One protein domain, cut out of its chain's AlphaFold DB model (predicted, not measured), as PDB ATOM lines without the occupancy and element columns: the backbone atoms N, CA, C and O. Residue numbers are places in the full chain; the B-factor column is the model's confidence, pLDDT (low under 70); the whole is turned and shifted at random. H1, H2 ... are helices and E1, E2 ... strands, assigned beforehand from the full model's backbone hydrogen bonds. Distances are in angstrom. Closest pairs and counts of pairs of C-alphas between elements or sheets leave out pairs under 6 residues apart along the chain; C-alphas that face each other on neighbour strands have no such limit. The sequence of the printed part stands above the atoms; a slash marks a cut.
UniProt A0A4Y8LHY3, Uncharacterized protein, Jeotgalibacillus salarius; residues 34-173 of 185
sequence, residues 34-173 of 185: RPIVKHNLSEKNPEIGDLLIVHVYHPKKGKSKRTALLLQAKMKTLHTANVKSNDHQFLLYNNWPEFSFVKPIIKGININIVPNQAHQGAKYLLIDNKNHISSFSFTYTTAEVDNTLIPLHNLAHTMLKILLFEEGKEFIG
ATOM      1  N   ARG A  34       3.132 -41.998  38.471       86.56
ATOM      2  CA  ARG A  34       4.463 -41.606  38.949       86.56
ATOM      3  C   ARG A  34       5.309 -41.141  37.758       86.56
ATOM      4  O   ARG A  34       5.597 -41.985  36.898       86.56
ATOM      5  N   PRO A  35       5.639 -39.843  37.642       90.69
ATOM      6  CA  PRO A  35       6.457 -39.335  36.554       90.69
ATOM      7  C   PRO A  35       7.926 -39.715  36.778       90.69
ATOM      8  O   PRO A  35       8.608 -39.110  37.598       90.69
ATOM      9  N   ILE A  36       8.414 -40.716  36.049       94.50
ATOM     10  CA  ILE A  36       9.766 -41.267  36.177       94.50
ATOM     11  C   ILE A  36      10.638 -40.761  35.027       94.50
ATOM     12  O   ILE A  36      10.230 -40.809  33.859       94.50
ATOM     13  N   VAL A  37      11.858 -40.337  35.356       95.31
ATOM     14  CA  VAL A  37      12.833 -39.794  34.406       95.31
ATOM     15  C   VAL A  37      14.114 -40.619  34.361       95.31
ATOM     16  O   VAL A  37      14.529 -41.206  35.356       95.31
ATOM     17  N   LYS A  38      14.752 -40.660  33.192       95.62
ATOM     18  CA  LYS A  38      16.064 -41.277  32.978       95.62
ATOM     19  C   LYS A  38      17.101 -40.205  32.677       95.62
ATOM     20  O   LYS A  38      16.873 -39.369  31.803       95.62
ATOM     21  N   HIS A  39      18.243 -40.294  33.351       95.25
ATOM     22  CA  HIS A  39      19.429 -39.461  33.149       95.25
ATOM     23  C   HIS A  39      20.702 -40.322  33.231       95.25
ATOM     24  O   HIS A  39      20.637 -41.515  33.513       95.25
ATOM     25  N   ASN A  40      21.866 -39.731  32.963       95.50
ATOM     26  CA  ASN A  40      23.150 -40.435  32.841       95.50
ATOM     27  C   ASN A  40      23.942 -40.594  34.154       95.50
ATOM     28  O   ASN A  40      25.021 -41.174  34.133       95.50
ATOM     29  N   LEU A  41      23.447 -40.071  35.279       96.06
ATOM     30  CA  LEU A  41      24.191 -40.060  36.553       96.06
ATOM     31  C   LEU A  41      23.863 -41.248  37.467       96.06
ATOM     32  O   LEU A  41      24.515 -41.436  38.486       96.06
ATOM     33  N   SER A  42      22.832 -42.027  37.144       95.06
ATOM     34  CA  SER A  42      22.361 -43.149  37.955       95.06
ATOM     35  C   SER A  42      21.768 -44.227  37.055       95.06
ATOM     36  O   SER A  42      21.101 -43.922  36.071       95.06
ATOM     37  N   GLU A  43      21.961 -45.493  37.421       93.81
ATOM     38  CA  GLU A  43      21.313 -46.630  36.752       93.81
ATOM     39  C   GLU A  43      19.820 -46.736  37.096       93.81
ATOM     40  O   GLU A  43      19.023 -47.279  36.329       93.81
ATOM     41  N   LYS A  44      19.422 -46.209  38.261       96.50
ATOM     42  CA  LYS A  44      18.024 -46.131  38.690       96.50
ATOM     43  C   LYS A  44      17.390 -44.845  38.185       96.50
ATOM     44  O   LYS A  44      17.992 -43.780  38.296       96.50
ATOM     45  N   ASN A  45      16.148 -44.960  37.727       96.31
ATOM     46  CA  ASN A  45      15.346 -43.844  37.243       96.31
ATOM     47  C   ASN A  45      14.519 -43.248  38.400       96.31
ATOM     48  O   ASN A  45      13.626 -43.941  38.899       96.31
ATOM     49  N   PRO A  46      14.807 -42.016  38.858       95.69
ATOM     50  CA  PRO A  46      14.032 -41.355  39.907       95.69
ATOM     51  C   PRO A  46      12.694 -40.813  39.390       95.69
ATOM     52  O   PRO A  46      12.474 -40.668  38.183       95.69
ATOM     53  N   GLU A  47      11.804 -40.476  40.322       94.94
ATOM     54  CA  GLU A  47      10.684 -39.591  40.007       94.94
ATOM     55  C   GLU A  47      11.177 -38.152  39.865       94.94
ATOM     56  O   GLU A  47      12.134 -37.736  40.518       94.94
ATOM     57  N   ILE A  48      10.524 -37.373  39.005       94.25
ATOM     58  CA  ILE A  48      10.900 -35.965  38.838       94.25
ATOM     59  C   ILE A  48      10.538 -35.129  40.073       94.25
ATOM     60  O   ILE A  48      11.229 -34.159  40.347       94.25
ATOM     61  N   GLY A  49       9.483 -35.492  40.809       94.56
ATOM     62  CA  GLY A  49       8.968 -34.762  41.971       94.56
ATOM     63  C   GLY A  49       7.560 -35.230  42.361       94.56
ATOM     64  O   GLY A  49       6.870 -35.845  41.548       94.56
ATOM     65  N   ASP A  50       7.109 -34.876  43.567       93.25
ATOM     66  CA  ASP A  50       5.776 -35.221  44.096       93.25
ATOM     67  C   ASP A  50       4.760 -34.071  43.976       93.25
ATOM     68  O   ASP A  50       3.568 -34.303  43.772       93.25
ATOM     69  N   LEU A  51       5.210 -32.814  44.097       93.69
ATOM     70  CA  LEU A  51       4.349 -31.630  44.028       93.69
ATOM     71  C   LEU A  51       5.007 -30.524  43.202       93.69
ATOM     72  O   LEU A  51       6.071 -30.021  43.550       93.69
ATOM     73  N   LEU A  52       4.340 -30.108  42.127       95.19
ATOM     74  CA  LEU A  52       4.738 -28.959  41.320       95.19
ATOM     75  C   LEU A  52       3.805 -27.781  41.598       95.19
ATOM     76  O   LEU A  52       2.596 -27.872  41.394       95.19
ATOM     77  N   ILE A  53       4.386 -26.659  42.004       95.88
ATOM     78  CA  ILE A  53       3.684 -25.402  42.244       95.88
ATOM     79  C   ILE A  53       4.109 -24.423  41.164       95.88
ATOM     80  O   ILE A  53       5.299 -24.201  40.954       95.88
ATOM     81  N   VAL A  54       3.137 -23.839  40.469       96.69
ATOM     82  CA  VAL A  54       3.384 -22.863  39.409       96.69
ATOM     83  C   VAL A  54       2.627 -21.591  39.734       96.69
ATOM     84  O   VAL A  54       1.407 -21.610  39.874       96.69
ATOM     85  N   HIS A  55       3.351 -20.480  39.803       96.56
ATOM     86  CA  HIS A  55       2.773 -19.158  39.968       96.56
ATOM     87  C   HIS A  55       3.001 -18.332  38.702       96.56
ATOM     88  O   HIS A  55       4.122 -18.207  38.203       96.56
ATOM     89  N   VAL A  56       1.915 -17.772  38.171       96.12
ATOM     90  CA  VAL A  56       1.925 -16.889  37.006       96.12
ATOM     91  C   VAL A  56       1.228 -15.590  37.382       96.12
ATOM     92  O   VAL A  56       0.045 -15.592  37.701       96.12
ATOM     93  N   TYR A  57       1.953 -14.481  37.274       95.25
ATOM     94  CA  TYR A  57       1.423 -13.148  37.520       95.25
ATOM     95  C   TYR A  57       1.305 -12.364  36.213       95.25
ATOM     96  O   TYR A  57       2.279 -12.207  35.465       95.25
ATOM     97  N   HIS A  58       0.106 -11.847  35.953       94.44
ATOM     98  CA  HIS A  58      -0.212 -11.024  34.792       94.44
ATOM     99  C   HIS A  58      -0.495  -9.581  35.240       94.44
ATOM    100  O   HIS A  58      -1.603  -9.294  35.692       94.44
ATOM    101  N   PRO A  59       0.477  -8.657  35.127       92.06
ATOM    102  CA  PRO A  59       0.231  -7.261  35.466       92.06
ATOM    103  C   PRO A  59      -0.671  -6.592  34.418       92.06
ATOM    104  O   PRO A  59      -0.673  -6.985  33.250       92.06
ATOM    105  N   LYS A  60      -1.370  -5.515  34.807       89.50
ATOM    106  CA  LYS A  60      -2.166  -4.683  33.876       89.50
ATOM    107  C   LYS A  60      -1.315  -4.086  32.745       89.50
ATOM    108  O   LYS A  60      -1.803  -3.900  31.636       89.50
ATOM    109  N   LYS A  61      -0.048  -3.770  33.030       90.88
ATOM    110  CA  LYS A  61       0.948  -3.284  32.065       90.88
ATOM    111  C   LYS A  61       2.269  -4.021  32.275       90.88
ATOM    112  O   LYS A  61       2.656  -4.283  33.409       90.88
ATOM    113  N   GLY A  62       2.985  -4.301  31.188       89.12
ATOM    114  CA  GLY A  62       4.296  -4.955  31.230       89.12
ATOM    115  C   GLY A  62       4.250  -6.468  31.008       89.12
ATOM    116  O   GLY A  62       3.258  -7.031  30.546       89.12
ATOM    117  N   LYS A  63       5.378  -7.135  31.282       89.56
ATOM    118  CA  LYS A  63       5.558  -8.569  31.019       89.56
ATOM    119  C   LYS A  63       5.061  -9.403  32.197       89.56
ATOM    120  O   LYS A  63       5.302  -9.069  33.352       89.56
ATOM    121  N   SER A  64       4.414 -10.524  31.892       93.31
ATOM    122  CA  SER A  64       4.005 -11.490  32.915       93.31
ATOM    123  C   SER A  64       5.218 -12.176  33.537       93.31
ATOM    124  O   SER A  64       6.122 -12.587  32.803       93.31
ATOM    125  N   LYS A  65       5.189 -12.357  34.856       95.31
ATOM    126  CA  LYS A  65       6.207 -13.088  35.618       95.31
ATOM    127  C   LYS A  65       5.731 -14.508  35.898       95.31
ATOM    128  O   LYS A  65       4.526 -14.747  36.000       95.31
ATOM    129  N   ARG A  66       6.661 -15.459  35.954       96.44
ATOM    130  CA  ARG A  66       6.357 -16.878  36.175       96.44
ATOM    131  C   ARG A  66       7.466 -17.521  36.980       96.44
ATOM    132  O   ARG A  66       8.626 -17.358  36.617       96.44
ATOM    133  N   THR A  67       7.098 -18.276  38.001       97.19
ATOM    134  CA  THR A  67       8.024 -19.096  38.782       97.19
ATOM    135  C   THR A  67       7.401 -20.461  39.039       97.19
ATOM    136  O   THR A  67       6.172 -20.596  39.089       97.19
ATOM    137  N   ALA A  68       8.241 -21.483  39.136       97.06
ATOM    138  CA  ALA A  68       7.830 -22.831  39.487       97.06
ATOM    139  C   ALA A  68       8.716 -23.395  40.601       97.06
ATOM    140  O   ALA A  68       9.931 -23.194  40.590       97.06
ATOM    141  N   LEU A  69       8.108 -24.129  41.529       97.56
ATOM    142  CA  LEU A  69       8.801 -24.910  42.547       97.56
ATOM    143  C   LEU A  69       8.369 -26.367  42.441       97.56
ATOM    144  O   LEU A  69       7.179 -26.673  42.519       97.56
ATOM    145  N   LEU A  70       9.342 -27.257  42.293       97.06
ATOM    146  CA  LEU A  70       9.150 -28.694  42.322       97.06
ATOM    147  C   LEU A  70       9.628 -29.255  43.662       97.06
ATOM    148  O   LEU A  70      10.768 -29.040  44.076       97.06
ATOM    149  N   LEU A  71       8.748 -29.984  44.333       96.88
ATOM    150  CA  LEU A  71       8.970 -30.543  45.656       96.88
ATOM    151  C   LEU A  71       8.996 -32.067  45.598       96.88
ATOM    152  O   LEU A  71       8.054 -32.680  45.101       96.88
ATOM    153  N   GLN A  72      10.056 -32.660  46.144       95.69
ATOM    154  CA  GLN A  72      10.152 -34.100  46.389       95.69
ATOM    155  C   GLN A  72       9.885 -34.382  47.867       95.69
ATOM    156  O   GLN A  72      10.634 -33.934  48.736       95.69
ATOM    157  N   ALA A  73       8.836 -35.133  48.165       93.50
ATOM    158  CA  ALA A  73       8.478 -35.500  49.521       93.50
ATOM    159  C   ALA A  73       9.499 -36.471  50.128       93.50
ATOM    160  O   ALA A  73       9.961 -37.430  49.501       93.50
ATOM    161  N   LYS A  74       9.838 -36.241  51.397       92.44
ATOM    162  CA  LYS A  74      10.706 -37.111  52.185       92.44
ATOM    163  C   LYS A  74      10.228 -37.135  53.631       92.44
ATOM    164  O   LYS A  74      10.104 -36.101  54.278       92.44
ATOM    165  N   MET A  75       9.981 -38.329  54.158       89.19
ATOM    166  CA  MET A  75       9.662 -38.490  55.577       89.19
ATOM    167  C   MET A  75      10.906 -38.185  56.411       89.19
ATOM    168  O   MET A  75      11.965 -38.769  56.155       89.19
ATOM    169  N   LYS A  76      10.784 -37.310  57.414       80.19
ATOM    170  CA  LYS A  76      11.843 -37.117  58.411       80.19
ATOM    171  C   LYS A  76      11.579 -38.030  59.608       80.19
ATOM    172  O   LYS A  76      10.445 -38.173  60.057       80.19
ATOM    173  N   THR A  77      12.617 -38.701  60.098       70.81
ATOM    174  CA  THR A  77      12.521 -39.581  61.276       70.81
ATOM    175  C   THR A  77      12.839 -38.851  62.579       70.81
ATOM    176  O   THR A  77      12.425 -39.324  63.638       70.81
ATOM    177  N   LEU A  78      13.562 -37.729  62.477       71.38
ATOM    178  CA  LEU A  78      13.986 -36.811  63.536       71.38
ATOM    179  C   LEU A  78      13.842 -35.360  63.017       71.38
ATOM    180  O   LEU A  78      13.017 -35.082  62.147       71.38
ATOM    181  N   HIS A  79      14.647 -34.424  63.522       74.69
ATOM    182  CA  HIS A  79      14.650 -33.026  63.077       74.69
ATOM    183  C   HIS A  79      15.197 -32.819  61.653       74.69
ATOM    184  O   HIS A  79      14.836 -31.835  61.017       74.69
ATOM    185  N   THR A  80      16.016 -33.739  61.136       82.25
ATOM    186  CA  THR A  80      16.599 -33.698  59.783       82.25
ATOM    187  C   THR A  80      16.322 -34.998  59.022       82.25
ATOM    188  O   THR A  80      15.808 -35.974  59.586       82.25
ATOM    189  N   ALA A  81      16.654 -35.027  57.730       83.44
ATOM    190  CA  ALA A  81      16.658 -36.249  56.928       83.44
ATOM    191  C   ALA A  81      17.980 -36.391  56.165       83.44
ATOM    192  O   ALA A  81      18.434 -35.450  55.527       83.44
ATOM    193  N   ASN A  82      18.582 -37.580  56.197       87.69
ATOM    194  CA  ASN A  82      19.823 -37.847  55.473       87.69
ATOM    195  C   ASN A  82      19.534 -38.447  54.096       87.69
ATOM    196  O   ASN A  82      18.699 -39.351  53.958       87.69
ATOM    197  N   VAL A  83      20.268 -37.981  53.091       89.19
ATOM    198  CA  VAL A  83      20.232 -38.499  51.725       89.19
ATOM    199  C   VAL A  83      21.650 -38.837  51.279       89.19
ATOM    200  O   VAL A  83      22.579 -38.034  51.383       89.19
ATOM    201  N   LYS A  84      21.836 -40.070  50.801       90.31
ATOM    202  CA  LYS A  84      23.143 -40.531  50.323       90.31
ATOM    203  C   LYS A  84      23.523 -39.764  49.055       90.31
ATOM    204  O   LYS A  84      22.676 -39.551  48.197       90.31
ATOM    205  N   SER A  85      24.795 -39.410  48.906       89.56
ATOM    206  CA  SER A  85      25.299 -38.688  47.726       89.56
ATOM    207  C   SER A  85      25.134 -39.466  46.417       89.56
ATOM    208  O   SER A  85      25.011 -38.867  45.357       89.56
ATOM    209  N   ASN A  86      25.092 -40.797  46.490       90.62
ATOM    210  CA  ASN A  86      24.826 -41.678  45.355       90.62
ATOM    211  C   ASN A  86      23.339 -42.037  45.191       90.62
ATOM    212  O   ASN A  86      23.001 -42.909  44.389       90.62
ATOM    213  N   ASP A  87      22.444 -41.419  45.964       95.25
ATOM    214  CA  ASP A  87      21.017 -41.629  45.786       95.25
ATOM    215  C   ASP A  87      20.552 -40.993  44.471       95.25
ATOM    216  O   ASP A  87      20.775 -39.817  44.205       95.25
ATOM    217  N   HIS A  88      19.876 -41.783  43.646       94.81
ATOM    218  CA  HIS A  88      19.327 -41.359  42.360       94.81
ATOM    219  C   HIS A  88      18.457 -40.089  42.425       94.81
ATOM    220  O   HIS A  88      18.556 -39.249  41.532       94.81
ATOM    221  N   GLN A  89      17.654 -39.904  43.481       95.00
ATOM    222  CA  GLN A  89      16.842 -38.695  43.644       95.00
ATOM    223  C   GLN A  89      17.719 -37.479  43.951       95.00
ATOM    224  O   GLN A  89      17.509 -36.407  43.385       95.00
ATOM    225  N   PHE A  90      18.719 -37.653  44.823       95.94
ATOM    226  CA  PHE A  90      19.705 -36.613  45.121       95.94
ATOM    227  C   PHE A  90      20.484 -36.205  43.874       95.94
ATOM    228  O   PHE A  90      20.594 -35.020  43.581       95.94
ATOM    229  N   LEU A  91      20.970 -37.173  43.095       96.94
ATOM    230  CA  LEU A  91      21.733 -36.909  41.878       96.94
ATOM    231  C   LEU A  91      20.931 -36.105  40.848       96.94
ATOM    232  O   LEU A  91      21.502 -35.215  40.216       96.94
ATOM    233  N   LEU A  92      19.629 -36.371  40.703       96.50
ATOM    234  CA  LEU A  92      18.748 -35.569  39.855       96.50
ATOM    235  C   LEU A  92      18.642 -34.123  40.364       96.50
ATOM    236  O   LEU A  92      18.878 -33.192  39.603       96.50
ATOM    237  N   TYR A  93      18.313 -33.932  41.641       96.50
ATOM    238  CA  TYR A  93      18.053 -32.606  42.212       96.50
ATOM    239  C   TYR A  93      19.321 -31.757  42.374       96.50
ATOM    240  O   TYR A  93      19.260 -30.532  42.273       96.50
ATOM    241  N   ASN A  94      20.469 -32.397  42.601       96.69
ATOM    242  CA  ASN A  94      21.747 -31.721  42.793       96.69
ATOM    243  C   ASN A  94      22.381 -31.276  41.473       96.69
ATOM    244  O   ASN A  94      23.081 -30.269  41.436       96.69
ATOM    245  N   ASN A  95      22.161 -32.028  40.392       96.25
ATOM    246  CA  ASN A  95      22.871 -31.806  39.131       96.25
ATOM    247  C   ASN A  95      21.958 -31.371  37.984       96.25
ATOM    248  O   ASN A  95      22.474 -30.924  36.969       96.25
ATOM    249  N   TRP A  96      20.635 -31.535  38.099       95.94
ATOM    250  CA  TRP A  96      19.671 -31.239  37.030       95.94
ATOM    251  C   TRP A  96      20.175 -31.634  35.623       95.94
ATOM    252  O   TRP A  96      20.177 -30.802  34.712       95.94
ATOM    253  N   PRO A  97      20.666 -32.882  35.434       95.94
ATOM    254  CA  PRO A  97      21.203 -33.316  34.151       95.94
ATOM    255  C   PRO A  97      20.104 -33.299  33.088       95.94
ATOM    256  O   PRO A  97      18.917 -33.288  33.406       95.94
ATOM    257  N   GLU A  98      20.484 -33.367  31.817       95.69
ATOM    258  CA  GLU A  98      19.505 -33.629  30.768       95.69
ATOM    259  C   GLU A  98      18.804 -34.978  31.024       95.69
ATOM    260  O   GLU A  98      19.449 -35.979  31.360       95.69
ATOM    261  N   PHE A  99      17.474 -35.001  30.901       95.31
ATOM    262  CA  PHE A  99      16.673 -36.191  31.173       95.31
ATOM    263  C   PHE A  99      15.460 -36.331  30.253       95.31
ATOM    264  O   PHE A  99      14.890 -35.367  29.740       95.31
ATOM    265  N   SER A 100      14.995 -37.572  30.129       94.62
ATOM    266  CA  SER A 100      13.791 -37.935  29.378       94.62
ATOM    267  C   SER A 100      12.790 -38.666  30.267       94.62
ATOM    268  O   SER A 100      13.173 -39.346  31.220       94.62
ATOM    269  N   PHE A 101      11.497 -38.543  29.963       93.69
ATOM    270  CA  PHE A 101      10.467 -39.286  30.684       93.69
ATOM    271  C   PHE A 101      10.407 -40.733  30.197       93.69
ATOM    272  O   PHE A 101      10.119 -40.998  29.028       93.69
ATOM    273  N   VAL A 102      10.624 -41.669  31.119       93.06
ATOM    274  CA  VAL A 102      10.374 -43.100  30.891       93.06
ATOM    275  C   VAL A 102       8.959 -43.491  31.310       93.06
ATOM    276  O   VAL A 102       8.412 -44.466  30.799       93.06
ATOM    277  N   LYS A 103       8.341 -42.720  32.213       91.75
ATOM    278  CA  LYS A 103       6.933 -42.861  32.588       91.75
ATOM    279  C   LYS A 103       6.334 -41.483  32.896       91.75
ATOM    280  O   LYS A 103       6.894 -40.788  33.731       91.75
ATOM    281  N   PRO A 104       5.210 -41.086  32.279       88.81
ATOM    282  CA  PRO A 104       4.710 -41.639  31.020       88.81
ATOM    283  C   PRO A 104       5.775 -41.505  29.919       88.81
ATOM    284  O   PRO A 104       6.605 -40.606  29.973       88.81
ATOM    285  N   ILE A 105       5.777 -42.385  28.916       87.94
ATOM    286  CA  ILE A 105       6.704 -42.240  27.784       87.94
ATOM    287  C   ILE A 105       6.248 -41.042  26.952       87.94
ATOM    288  O   ILE A 105       5.198 -41.098  26.309       87.94
ATOM    289  N   ILE A 106       7.042 -39.972  26.937       86.50
ATOM    290  CA  ILE A 106       6.769 -38.789  26.116       86.50
ATOM    291  C   ILE A 106       7.835 -38.692  25.026       86.50
ATOM    292  O   ILE A 106       8.966 -38.274  25.266       86.50
ATOM    293  N   LYS A 107       7.481 -39.116  23.808       83.50
ATOM    294  CA  LYS A 107       8.407 -39.125  22.667       83.50
ATOM    295  C   LYS A 107       8.784 -37.701  22.252       83.50
ATOM    296  O   LYS A 107       7.939 -36.811  22.231       83.50
ATOM    297  N   GLY A 108      10.049 -37.512  21.876       80.00
ATOM    298  CA  GLY A 108      10.553 -36.244  21.339       80.00
ATOM    299  C   GLY A 108      10.725 -35.128  22.374       80.00
ATOM    300  O   GLY A 108      10.975 -33.989  21.986       80.00
ATOM    301  N   ILE A 109      10.599 -35.431  23.671       82.88
ATOM    302  CA  ILE A 109      10.872 -34.480  24.746       82.88
ATOM    303  C   ILE A 109      12.139 -34.912  25.478       82.88
ATOM    304  O   ILE A 109      12.128 -35.889  26.227       82.88
ATOM    305  N   ASN A 110      13.208 -34.143  25.274       84.00
ATOM    306  CA  ASN A 110      14.370 -34.143  26.151       84.00
ATOM    307  C   ASN A 110      14.368 -32.835  26.944       84.00
ATOM    308  O   ASN A 110      14.209 -31.757  26.362       84.00
ATOM    309  N   ILE A 111      14.447 -32.930  28.268       89.38
ATOM    310  CA  ILE A 111      14.401 -31.774  29.157       89.38
ATOM    311  C   ILE A 111      15.820 -31.459  29.603       89.38
ATOM    312  O   ILE A 111      16.488 -32.292  30.204       89.38
ATOM    313  N   ASN A 112      16.246 -30.228  29.341       90.75
ATOM    314  CA  ASN A 112      17.519 -29.695  29.800       90.75
ATOM    315  C   ASN A 112      17.259 -28.376  30.538       90.75
ATOM    316  O   ASN A 112      16.764 -27.412  29.944       90.75
ATOM    317  N   ILE A 113      17.520 -28.357  31.846       88.00
ATOM    318  CA  ILE A 113      17.233 -27.222  32.725       88.00
ATOM    319  C   ILE A 113      18.551 -26.552  33.097       88.00
ATOM    320  O   ILE A 113      19.308 -27.061  33.908       88.00
ATOM    321  N   VAL A 114      18.779 -25.364  32.538       86.56
ATOM    322  CA  VAL A 114      20.026 -24.609  32.721       86.56
ATOM    323  C   VAL A 114      19.882 -23.587  33.867       86.56
ATOM    324  O   VAL A 114      18.834 -22.931  33.965       86.56
ATOM    325  N   PRO A 115      20.896 -23.399  34.734       89.00
ATOM    326  CA  PRO A 115      22.123 -24.196  34.810       89.00
ATOM    327  C   PRO A 115      21.862 -25.597  35.383       89.00
ATOM    328  O   PRO A 115      20.967 -25.762  36.213       89.00
ATOM    329  N   ASN A 116      22.672 -26.567  34.949       92.69
ATOM    330  CA  ASN A 116      22.597 -27.976  35.345       92.69
ATOM    331  C   ASN A 116      23.251 -28.153  36.723       92.69
ATOM    332  O   ASN A 116      24.366 -28.653  36.852       92.69
ATOM    333  N   GLN A 117      22.581 -27.632  37.744       94.75
ATOM    334  CA  GLN A 117      23.006 -27.665  39.139       94.75
ATOM    335  C   GLN A 117      21.795 -27.455  40.052       94.75
ATOM    336  O   GLN A 117      20.734 -27.011  39.602       94.75
ATOM    337  N   ALA A 118      21.975 -27.717  41.346       94.25
ATOM    338  CA  ALA A 118      20.994 -27.420  42.378       94.25
ATOM    339  C   ALA A 118      20.521 -25.961  42.287       94.25
ATOM    340  O   ALA A 118      21.305 -25.032  42.062       94.25
ATOM    341  N   HIS A 119      19.216 -25.755  42.447       94.06
ATOM    342  CA  HIS A 119      18.607 -24.438  42.324       94.06
ATOM    343  C   HIS A 119      17.306 -24.334  43.121       94.06
ATOM    344  O   HIS A 119      16.612 -25.323  43.343       94.06
ATOM    345  N   GLN A 120      16.887 -23.105  43.420       92.88
ATOM    346  CA  GLN A 120      15.720 -22.828  44.267       92.88
ATOM    347  C   GLN A 120      14.367 -23.279  43.689       92.88
ATOM    348  O   GLN A 120      13.379 -23.304  44.414       92.88
ATOM    349  N   GLY A 121      14.301 -23.662  42.409       95.31
ATOM    350  CA  GLY A 121      13.120 -24.291  41.796       95.31
ATOM    351  C   GLY A 121      12.901 -25.762  42.137       95.31
ATOM    352  O   GLY A 121      11.943 -26.339  41.633       95.31
ATOM    353  N   ALA A 122      13.774 -26.372  42.936       96.19
ATOM    354  CA  ALA A 122      13.771 -27.797  43.227       96.19
ATOM    355  C   ALA A 122      14.185 -28.042  44.673       96.19
ATOM    356  O   ALA A 122      15.330 -27.780  45.029       96.19
ATOM    357  N   LYS A 123      13.270 -28.529  45.511       96.69
ATOM    358  CA  LYS A 123      13.520 -28.698  46.948       96.69
ATOM    359  C   LYS A 123      12.925 -29.986  47.488       96.69
ATOM    360  O   LYS A 123      12.043 -30.589  46.874       96.69
ATOM    361  N   TYR A 124      13.372 -30.387  48.669       96.44
ATOM    362  CA  TYR A 124      12.717 -31.455  49.410       96.44
ATOM    363  C   TYR A 124      11.582 -30.894  50.263       96.44
ATOM    364  O   TYR A 124      11.734 -29.864  50.917       96.44
ATOM    365  N   LEU A 125      10.449 -31.594  50.273       95.50
ATOM    366  CA  LEU A 125       9.352 -31.394  51.211       95.50
ATOM    367  C   LEU A 125       9.489 -32.422  52.333       95.50
ATOM    368  O   LEU A 125       9.165 -33.597  52.164       95.50
ATOM    369  N   LEU A 126       9.987 -31.981  53.478       93.69
ATOM    370  CA  LEU A 126      10.124 -32.805  54.667       93.69
ATOM    371  C   LEU A 126       8.781 -32.909  55.390       93.69
ATOM    372  O   LEU A 126       8.194 -31.892  55.773       93.69
ATOM    373  N   ILE A 127       8.323 -34.145  55.586       90.94
ATOM    374  CA  ILE A 127       7.055 -34.464  56.245       90.94
ATOM    375  C   ILE A 127       7.336 -35.066  57.622       90.94
ATOM    376  O   ILE A 127       7.999 -36.102  57.731       90.94
ATOM    377  N   ASP A 128       6.813 -34.417  58.662       85.81
ATOM    378  CA  ASP A 128       6.789 -34.919  60.036       85.81
ATOM    379  C   ASP A 128       5.478 -35.664  60.295       85.81
ATOM    380  O   ASP A 128       4.420 -35.044  60.391       85.81
ATOM    381  N   ASN A 129       5.526 -36.991  60.403       74.06
ATOM    382  CA  ASN A 129       4.353 -37.789  60.769       74.06
ATOM    383  C   ASN A 129       4.307 -38.169  62.249       74.06
ATOM    384  O   ASN A 129       3.365 -38.844  62.661       74.06
ATOM    385  N   LYS A 130       5.316 -37.792  63.043       68.25
ATOM    386  CA  LYS A 130       5.432 -38.249  64.430       68.25
ATOM    387  C   LYS A 130       4.869 -37.272  65.444       68.25
ATOM    388  O   LYS A 130       4.937 -37.578  66.628       68.25
ATOM    389  N   ASN A 131       4.298 -36.141  65.009       55.47
ATOM    390  CA  ASN A 131       3.849 -35.076  65.907       55.47
ATOM    391  C   ASN A 131       4.897 -34.854  67.006       55.47
ATOM    392  O   ASN A 131       4.579 -34.949  68.190       55.47
ATOM    393  N   HIS A 132       6.168 -34.634  66.642       53.31
ATOM    394  CA  HIS A 132       7.127 -34.130  67.620       53.31
ATOM    395  C   HIS A 132       6.647 -32.727  68.011       53.31
ATOM    396  O   HIS A 132       7.029 -31.738  67.390       53.31
ATOM    397  N   ILE A 133       5.730 -32.667  68.984       47.59
ATOM    398  CA  ILE A 133       5.116 -31.470  69.558       47.59
ATOM    399  C   ILE A 133       6.220 -30.769  70.347       47.59
ATOM    400  O   ILE A 133       6.334 -30.858  71.563       47.59
ATOM    401  N   SER A 134       7.109 -30.118  69.613       53.41
ATOM    402  CA  SER A 134       7.754 -28.905  70.080       53.41
ATOM    403  C   SER A 134       6.953 -27.749  69.496       53.41
ATOM    404  O   SER A 134       6.408 -27.871  68.395       53.41
ATOM    405  N   SER A 135       6.881 -26.627  70.208       51.50
ATOM    406  CA  SER A 135       6.070 -25.450  69.858       51.50
ATOM    407  C   SER A 135       6.397 -24.813  68.493       51.50
ATOM    408  O   SER A 135       5.756 -23.845  68.100       51.50
ATOM    409  N   PHE A 136       7.373 -25.362  67.761       52.81
ATOM    410  CA  PHE A 136       7.848 -24.907  66.457       52.81
ATOM    411  C   PHE A 136       7.843 -26.006  65.375       52.81
ATOM    412  O   PHE A 136       8.355 -25.779  64.278       52.81
ATOM    413  N   SER A 137       7.303 -27.205  65.646       61.22
ATOM    414  CA  SER A 137       7.280 -28.269  64.635       61.22
ATOM    415  C   SER A 137       6.155 -28.046  63.630       61.22
ATOM    416  O   SER A 137       4.972 -28.118  63.955       61.22
ATOM    417  N   PHE A 138       6.534 -27.795  62.380       68.12
ATOM    418  CA  PHE A 138       5.610 -27.787  61.256       68.12
ATOM    419  C   PHE A 138       5.565 -29.179  60.623       68.12
ATOM    420  O   PHE A 138       6.610 -29.766  60.326       68.12
ATOM    421  N   THR A 139       4.355 -29.680  60.350       83.00
ATOM    422  CA  THR A 139       4.138 -30.959  59.646       83.00
ATOM    423  C   THR A 139       4.848 -30.991  58.295       83.00
ATOM    424  O   THR A 139       5.363 -32.029  57.892       83.00
ATOM    425  N   TYR A 140       4.904 -29.842  57.616       90.44
ATOM    426  CA  TYR A 140       5.478 -29.689  56.287       90.44
ATOM    427  C   TYR A 140       6.516 -28.573  56.287       90.44
ATOM    428  O   TYR A 140       6.187 -27.403  56.517       90.44
ATOM    429  N   THR A 141       7.761 -28.934  55.995       93.00
ATOM    430  CA  THR A 141       8.885 -27.995  55.883       93.00
ATOM    431  C   THR A 141       9.656 -28.230  54.598       93.00
ATOM    432  O   THR A 141       9.636 -29.331  54.058       93.00
ATOM    433  N   THR A 142      10.317 -27.201  54.089       95.06
ATOM    434  CA  THR A 142      11.159 -27.296  52.898       95.06
ATOM    435  C   THR A 142      12.630 -27.314  53.284       95.06
ATOM    436  O   THR A 142      13.027 -26.720  54.287       95.06
ATOM    437  N   ALA A 143      13.431 -28.020  52.493       95.31
ATOM    438  CA  ALA A 143      14.879 -28.090  52.634       95.31
ATOM    439  C   ALA A 143      15.540 -27.968  51.258       95.31
ATOM    440  O   ALA A 143      15.017 -28.486  50.264       95.31
ATOM    441  N   GLU A 144      16.686 -27.291  51.210       95.38
ATOM    442  CA  GLU A 144      17.533 -27.287  50.015       95.38
ATOM    443  C   GLU A 144      18.123 -28.678  49.769       95.38
ATOM    444  O   GLU A 144      18.096 -29.566  50.625       95.38
ATOM    445  N   VAL A 145      18.641 -28.864  48.561       93.88
ATOM    446  CA  VAL A 145      19.312 -30.098  48.168       93.88
ATOM    447  C   VAL A 145      20.665 -30.175  48.866       93.88
ATOM    448  O   VAL A 145      21.569 -29.407  48.556       93.88
ATOM    449  N   ASP A 146      20.788 -31.114  49.797       93.44
ATOM    450  CA  ASP A 146      22.018 -31.408  50.534       93.44
ATOM    451  C   ASP A 146      21.988 -32.882  50.989       93.44
ATOM    452  O   ASP A 146      20.938 -33.535  51.002       93.44
ATOM    453  N   ASN A 147      23.137 -33.438  51.361       91.00
ATOM    454  CA  ASN A 147      23.242 -34.744  51.997       91.00
ATOM    455  C   ASN A 147      22.536 -34.785  53.355       91.00
ATOM    456  O   ASN A 147      22.012 -35.833  53.740       91.00
ATOM    457  N   THR A 148      22.494 -33.653  54.060       92.94
ATOM    458  CA  THR A 148      21.701 -33.490  55.282       92.94
ATOM    459  C   THR A 148      20.617 -32.452  55.043       92.94
ATOM    460  O   THR A 148      20.877 -31.255  55.007       92.94
ATOM    461  N   LEU A 149      19.375 -32.906  54.902       92.50
ATOM    462  CA  LEU A 149      18.226 -32.039  54.679       92.50
ATOM    463  C   LEU A 149      17.827 -31.375  55.995       92.50
ATOM    464  O   LEU A 149      17.253 -32.015  56.886       92.50
ATOM    465  N   ILE A 150      18.138 -30.087  56.098       91.06
ATOM    466  CA  ILE A 150      17.801 -29.237  57.238       91.06
ATOM    467  C   ILE A 150      16.512 -28.470  56.907       91.06
ATOM    468  O   ILE A 150      16.472 -27.776  55.889       91.06
ATOM    469  N   PRO A 151      15.450 -28.573  57.729       89.25
ATOM    470  CA  PRO A 151      14.254 -27.751  57.566       89.25
ATOM    471  C   PRO A 151      14.586 -26.254  57.612       89.25
ATOM    472  O   PRO A 151      15.180 -25.788  58.581       89.25
ATOM    473  N   LEU A 152      14.166 -25.494  56.598       88.81
ATOM    474  CA  LEU A 152      14.393 -24.044  56.518       88.81
ATOM    475  C   LEU A 152      13.125 -23.241  56.795       88.81
ATOM    476  O   LEU A 152      13.088 -22.378  57.669       88.81
ATOM    477  N   HIS A 153      12.067 -23.530  56.045       91.12
ATOM    478  CA  HIS A 153      10.798 -22.824  56.132       91.12
ATOM    479  C   HIS A 153       9.654 -23.823  56.200       91.12
ATOM    480  O   HIS A 153       9.734 -24.922  55.652       91.12
ATOM    481  N   ASN A 154       8.549 -23.440  56.835       92.62
ATOM    482  CA  ASN A 154       7.314 -24.193  56.662       92.62
ATOM    483  C   ASN A 154       6.762 -24.002  55.236       92.62
ATOM    484  O   ASN A 154       7.120 -23.055  54.522       92.62
ATOM    485  N   LEU A 155       5.887 -24.914  54.812       92.62
ATOM    486  CA  LEU A 155       5.334 -24.878  53.458       92.62
ATOM    487  C   LEU A 155       4.549 -23.583  53.177       92.62
ATOM    488  O   LEU A 155       4.659 -23.046  52.082       92.62
ATOM    489  N   ALA A 156       3.816 -23.037  54.152       92.25
ATOM    490  CA  ALA A 156       3.047 -21.800  53.972       92.25
ATOM    491  C   ALA A 156       3.946 -20.573  53.728       92.25
ATOM    492  O   ALA A 156       3.666 -19.754  52.856       92.25
ATOM    493  N   HIS A 157       5.061 -20.470  54.446       94.25
ATOM    494  CA  HIS A 157       6.058 -19.427  54.238       94.25
ATOM    495  C   HIS A 157       6.735 -19.581  52.870       94.25
ATOM    496  O   HIS A 157       6.900 -18.604  52.146       94.25
ATOM    497  N   THR A 158       7.040 -20.816  52.462       95.56
ATOM    498  CA  THR A 158       7.550 -21.093  51.108       95.56
ATOM    499  C   THR A 158       6.543 -20.666  50.032       95.56
ATOM    500  O   THR A 158       6.920 -20.042  49.042       95.56
ATOM    501  N   MET A 159       5.250 -20.935  50.238       94.19
ATOM    502  CA  MET A 159       4.181 -20.478  49.344       94.19
ATOM    503  C   MET A 159       4.159 -18.956  49.211       94.19
ATOM    504  O   MET A 159       4.064 -18.454  48.094       94.19
ATOM    505  N   LEU A 160       4.297 -18.219  50.317       95.12
ATOM    506  CA  LEU A 160       4.374 -16.758  50.284       95.12
ATOM    507  C   LEU A 160       5.563 -16.278  49.440       95.12
ATOM    508  O   LEU A 160       5.390 -15.429  48.569       95.12
ATOM    509  N   LYS A 161       6.745 -16.870  49.624       96.69
ATOM    510  CA  LYS A 161       7.943 -16.513  48.850       96.69
ATOM    511  C   LYS A 161       7.779 -16.793  47.352       96.69
ATOM    512  O   LYS A 161       8.186 -15.977  46.531       96.69
ATOM    513  N   ILE A 162       7.105 -17.883  46.969       96.56
ATOM    514  CA  ILE A 162       6.733 -18.139  45.563       96.56
ATOM    515  C   ILE A 162       5.806 -17.043  45.017       96.56
ATOM    516  O   ILE A 162       5.984 -16.586  43.884       96.56
ATOM    517  N   LEU A 163       4.806 -16.614  45.796       94.25
ATOM    518  CA  LEU A 163       3.888 -15.545  45.383       94.25
ATOM    519  C   LEU A 163       4.620 -14.212  45.187       94.25
ATOM    520  O   LEU A 163       4.288 -13.457  44.274       94.25
ATOM    521  N   LEU A 164       5.651 -13.957  45.993       95.44
ATOM    522  CA  LEU A 164       6.502 -12.770  45.902       95.44
ATOM    523  C   LEU A 164       7.616 -12.880  44.845       95.44
ATOM    524  O   LEU A 164       8.307 -11.897  44.598       95.44
ATOM    525  N   PHE A 165       7.755 -14.028  44.167       96.19
ATOM    526  CA  PHE A 165       8.867 -14.332  43.250       96.19
ATOM    527  C   PHE A 165      10.253 -14.324  43.923       96.19
ATOM    528  O   PHE A 165      11.265 -14.115  43.264       96.19
ATOM    529  N   GLU A 166      10.303 -14.589  45.226       95.88
ATOM    530  CA  GLU A 166      11.538 -14.731  46.011       95.88
ATOM    531  C   GLU A 166      12.037 -16.184  46.052       95.88
ATOM    532  O   GLU A 166      13.115 -16.467  46.569       95.88
ATOM    533  N   GLU A 167      11.235 -17.124  45.544       95.00
ATOM    534  CA  GLU A 167      11.537 -18.549  45.537       95.00
ATOM    535  C   GLU A 167      10.989 -19.245  44.280       95.00
ATOM    536  O   GLU A 167      10.083 -18.757  43.591       95.00
ATOM    537  N   GLY A 168      11.557 -20.411  43.978       95.69
ATOM    538  CA  GLY A 168      11.297 -21.160  42.758       95.69
ATOM    539  C   GLY A 168      12.317 -20.865  41.655       95.69
ATOM    540  O   GLY A 168      13.354 -20.240  41.873       95.69
ATOM    541  N   LYS A 169      12.039 -21.356  40.449       95.00
ATOM    542  CA  LYS A 169      12.814 -21.074  39.241       95.00
ATOM    543  C   LYS A 169      11.939 -20.346  38.235       95.00
ATOM    544  O   LYS A 169      10.875 -20.836  37.849       95.00
ATOM    545  N   GLU A 170      12.416 -19.193  37.778       94.75
ATOM    546  CA  GLU A 170      11.741 -18.447  36.725       94.75
ATOM    547  C   GLU A 170      11.735 -19.213  35.400       94.75
ATOM    548  O   GLU A 170      12.704 -19.877  35.024       94.75
ATOM    549  N   PHE A 171      10.637 -19.090  34.654       91.19
ATOM    550  CA  PHE A 171      10.525 -19.690  33.329       91.19
ATOM    551  C   PHE A 171       9.723 -18.812  32.368       91.19
ATOM    552  O   PHE A 171       8.899 -17.982  32.749       91.19
ATOM    553  N   ILE A 172       9.946 -19.009  31.072       86.19
ATOM    554  CA  ILE A 172       9.253 -18.260  30.020       86.19
ATOM    555  C   ILE A 172       8.132 -19.086  29.392       86.19
ATOM    556  O   ILE A 172       8.220 -20.301  29.236       86.19
ATOM    557  N   GLY A 173       7.047 -18.410  29.010       75.44
ATOM    558  CA  GLY A 173       5.914 -19.059  28.355       75.44
ATOM    559  C   GLY A 173       6.242 -19.521  26.928       75.44
ATOM    560  O   GLY A 173       7.056 -18.912  26.232       75.44
TER     561      GLY A 173
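This is residues 34 to 173 of the 185 residues of an uncharacterized protein of Jeotgalibacillus salarius (UniProt A0A4Y8LHY3). There is little regular structure: loops surround a strongly twisted, curled sheet, E2-E3-E5-E6, with H2 beside its strands, H1 over E5, and a small E1-E4 ribbon apart. Of 140 printed residues, 53 are in named elements, ordered E1 E2 E3 H1 E4 E5 E6 H2; class and sheet are mixed. It is compact, radius of gyration of the C-alphas 16.1 A, spanning 47 by 47 by 24 A.

Find C-alpha 36 at (9.766, -41.267, 36.177), where E1, 36 to 38, begins. Next come E2, 51 to 57; E3, 65 to 75, 32.5 A; H1, 88 to 95; E4, 99 to 103; E5, 122 to 127; E6, 140 to 143; and H2, 155 to 163, ending at (3.888, -15.545, 45.383).

Look at hairpin E2-E3, antiparallel: N 53 and O 69, 2.8 A. E3 and E5 are parallel: N 74 and O 125, 2.8 A. Hairpin E5-E6 is antiparallel: N 126 and O 141, 2.7 A. H2 is on this sheet, closest C-alphas Thr 141 and Leu 155, 5.3 A. H1 is on it too, closest C-alphas Tyr 93 and Ala 122, 6.5 A. E1 and E4 are antiparallel: N 36 and O 103, 2.8 A. In H1 and H2 every O i to N i+4 pair is within hydrogen-bond range.

The farthest C-alphas, Gly 108 and Ser 135, are 49.9 A apart. The printed part has no cut. Long links include E4 to E5, 18 residues. Residues 130 to 138 have pLDDT under 70.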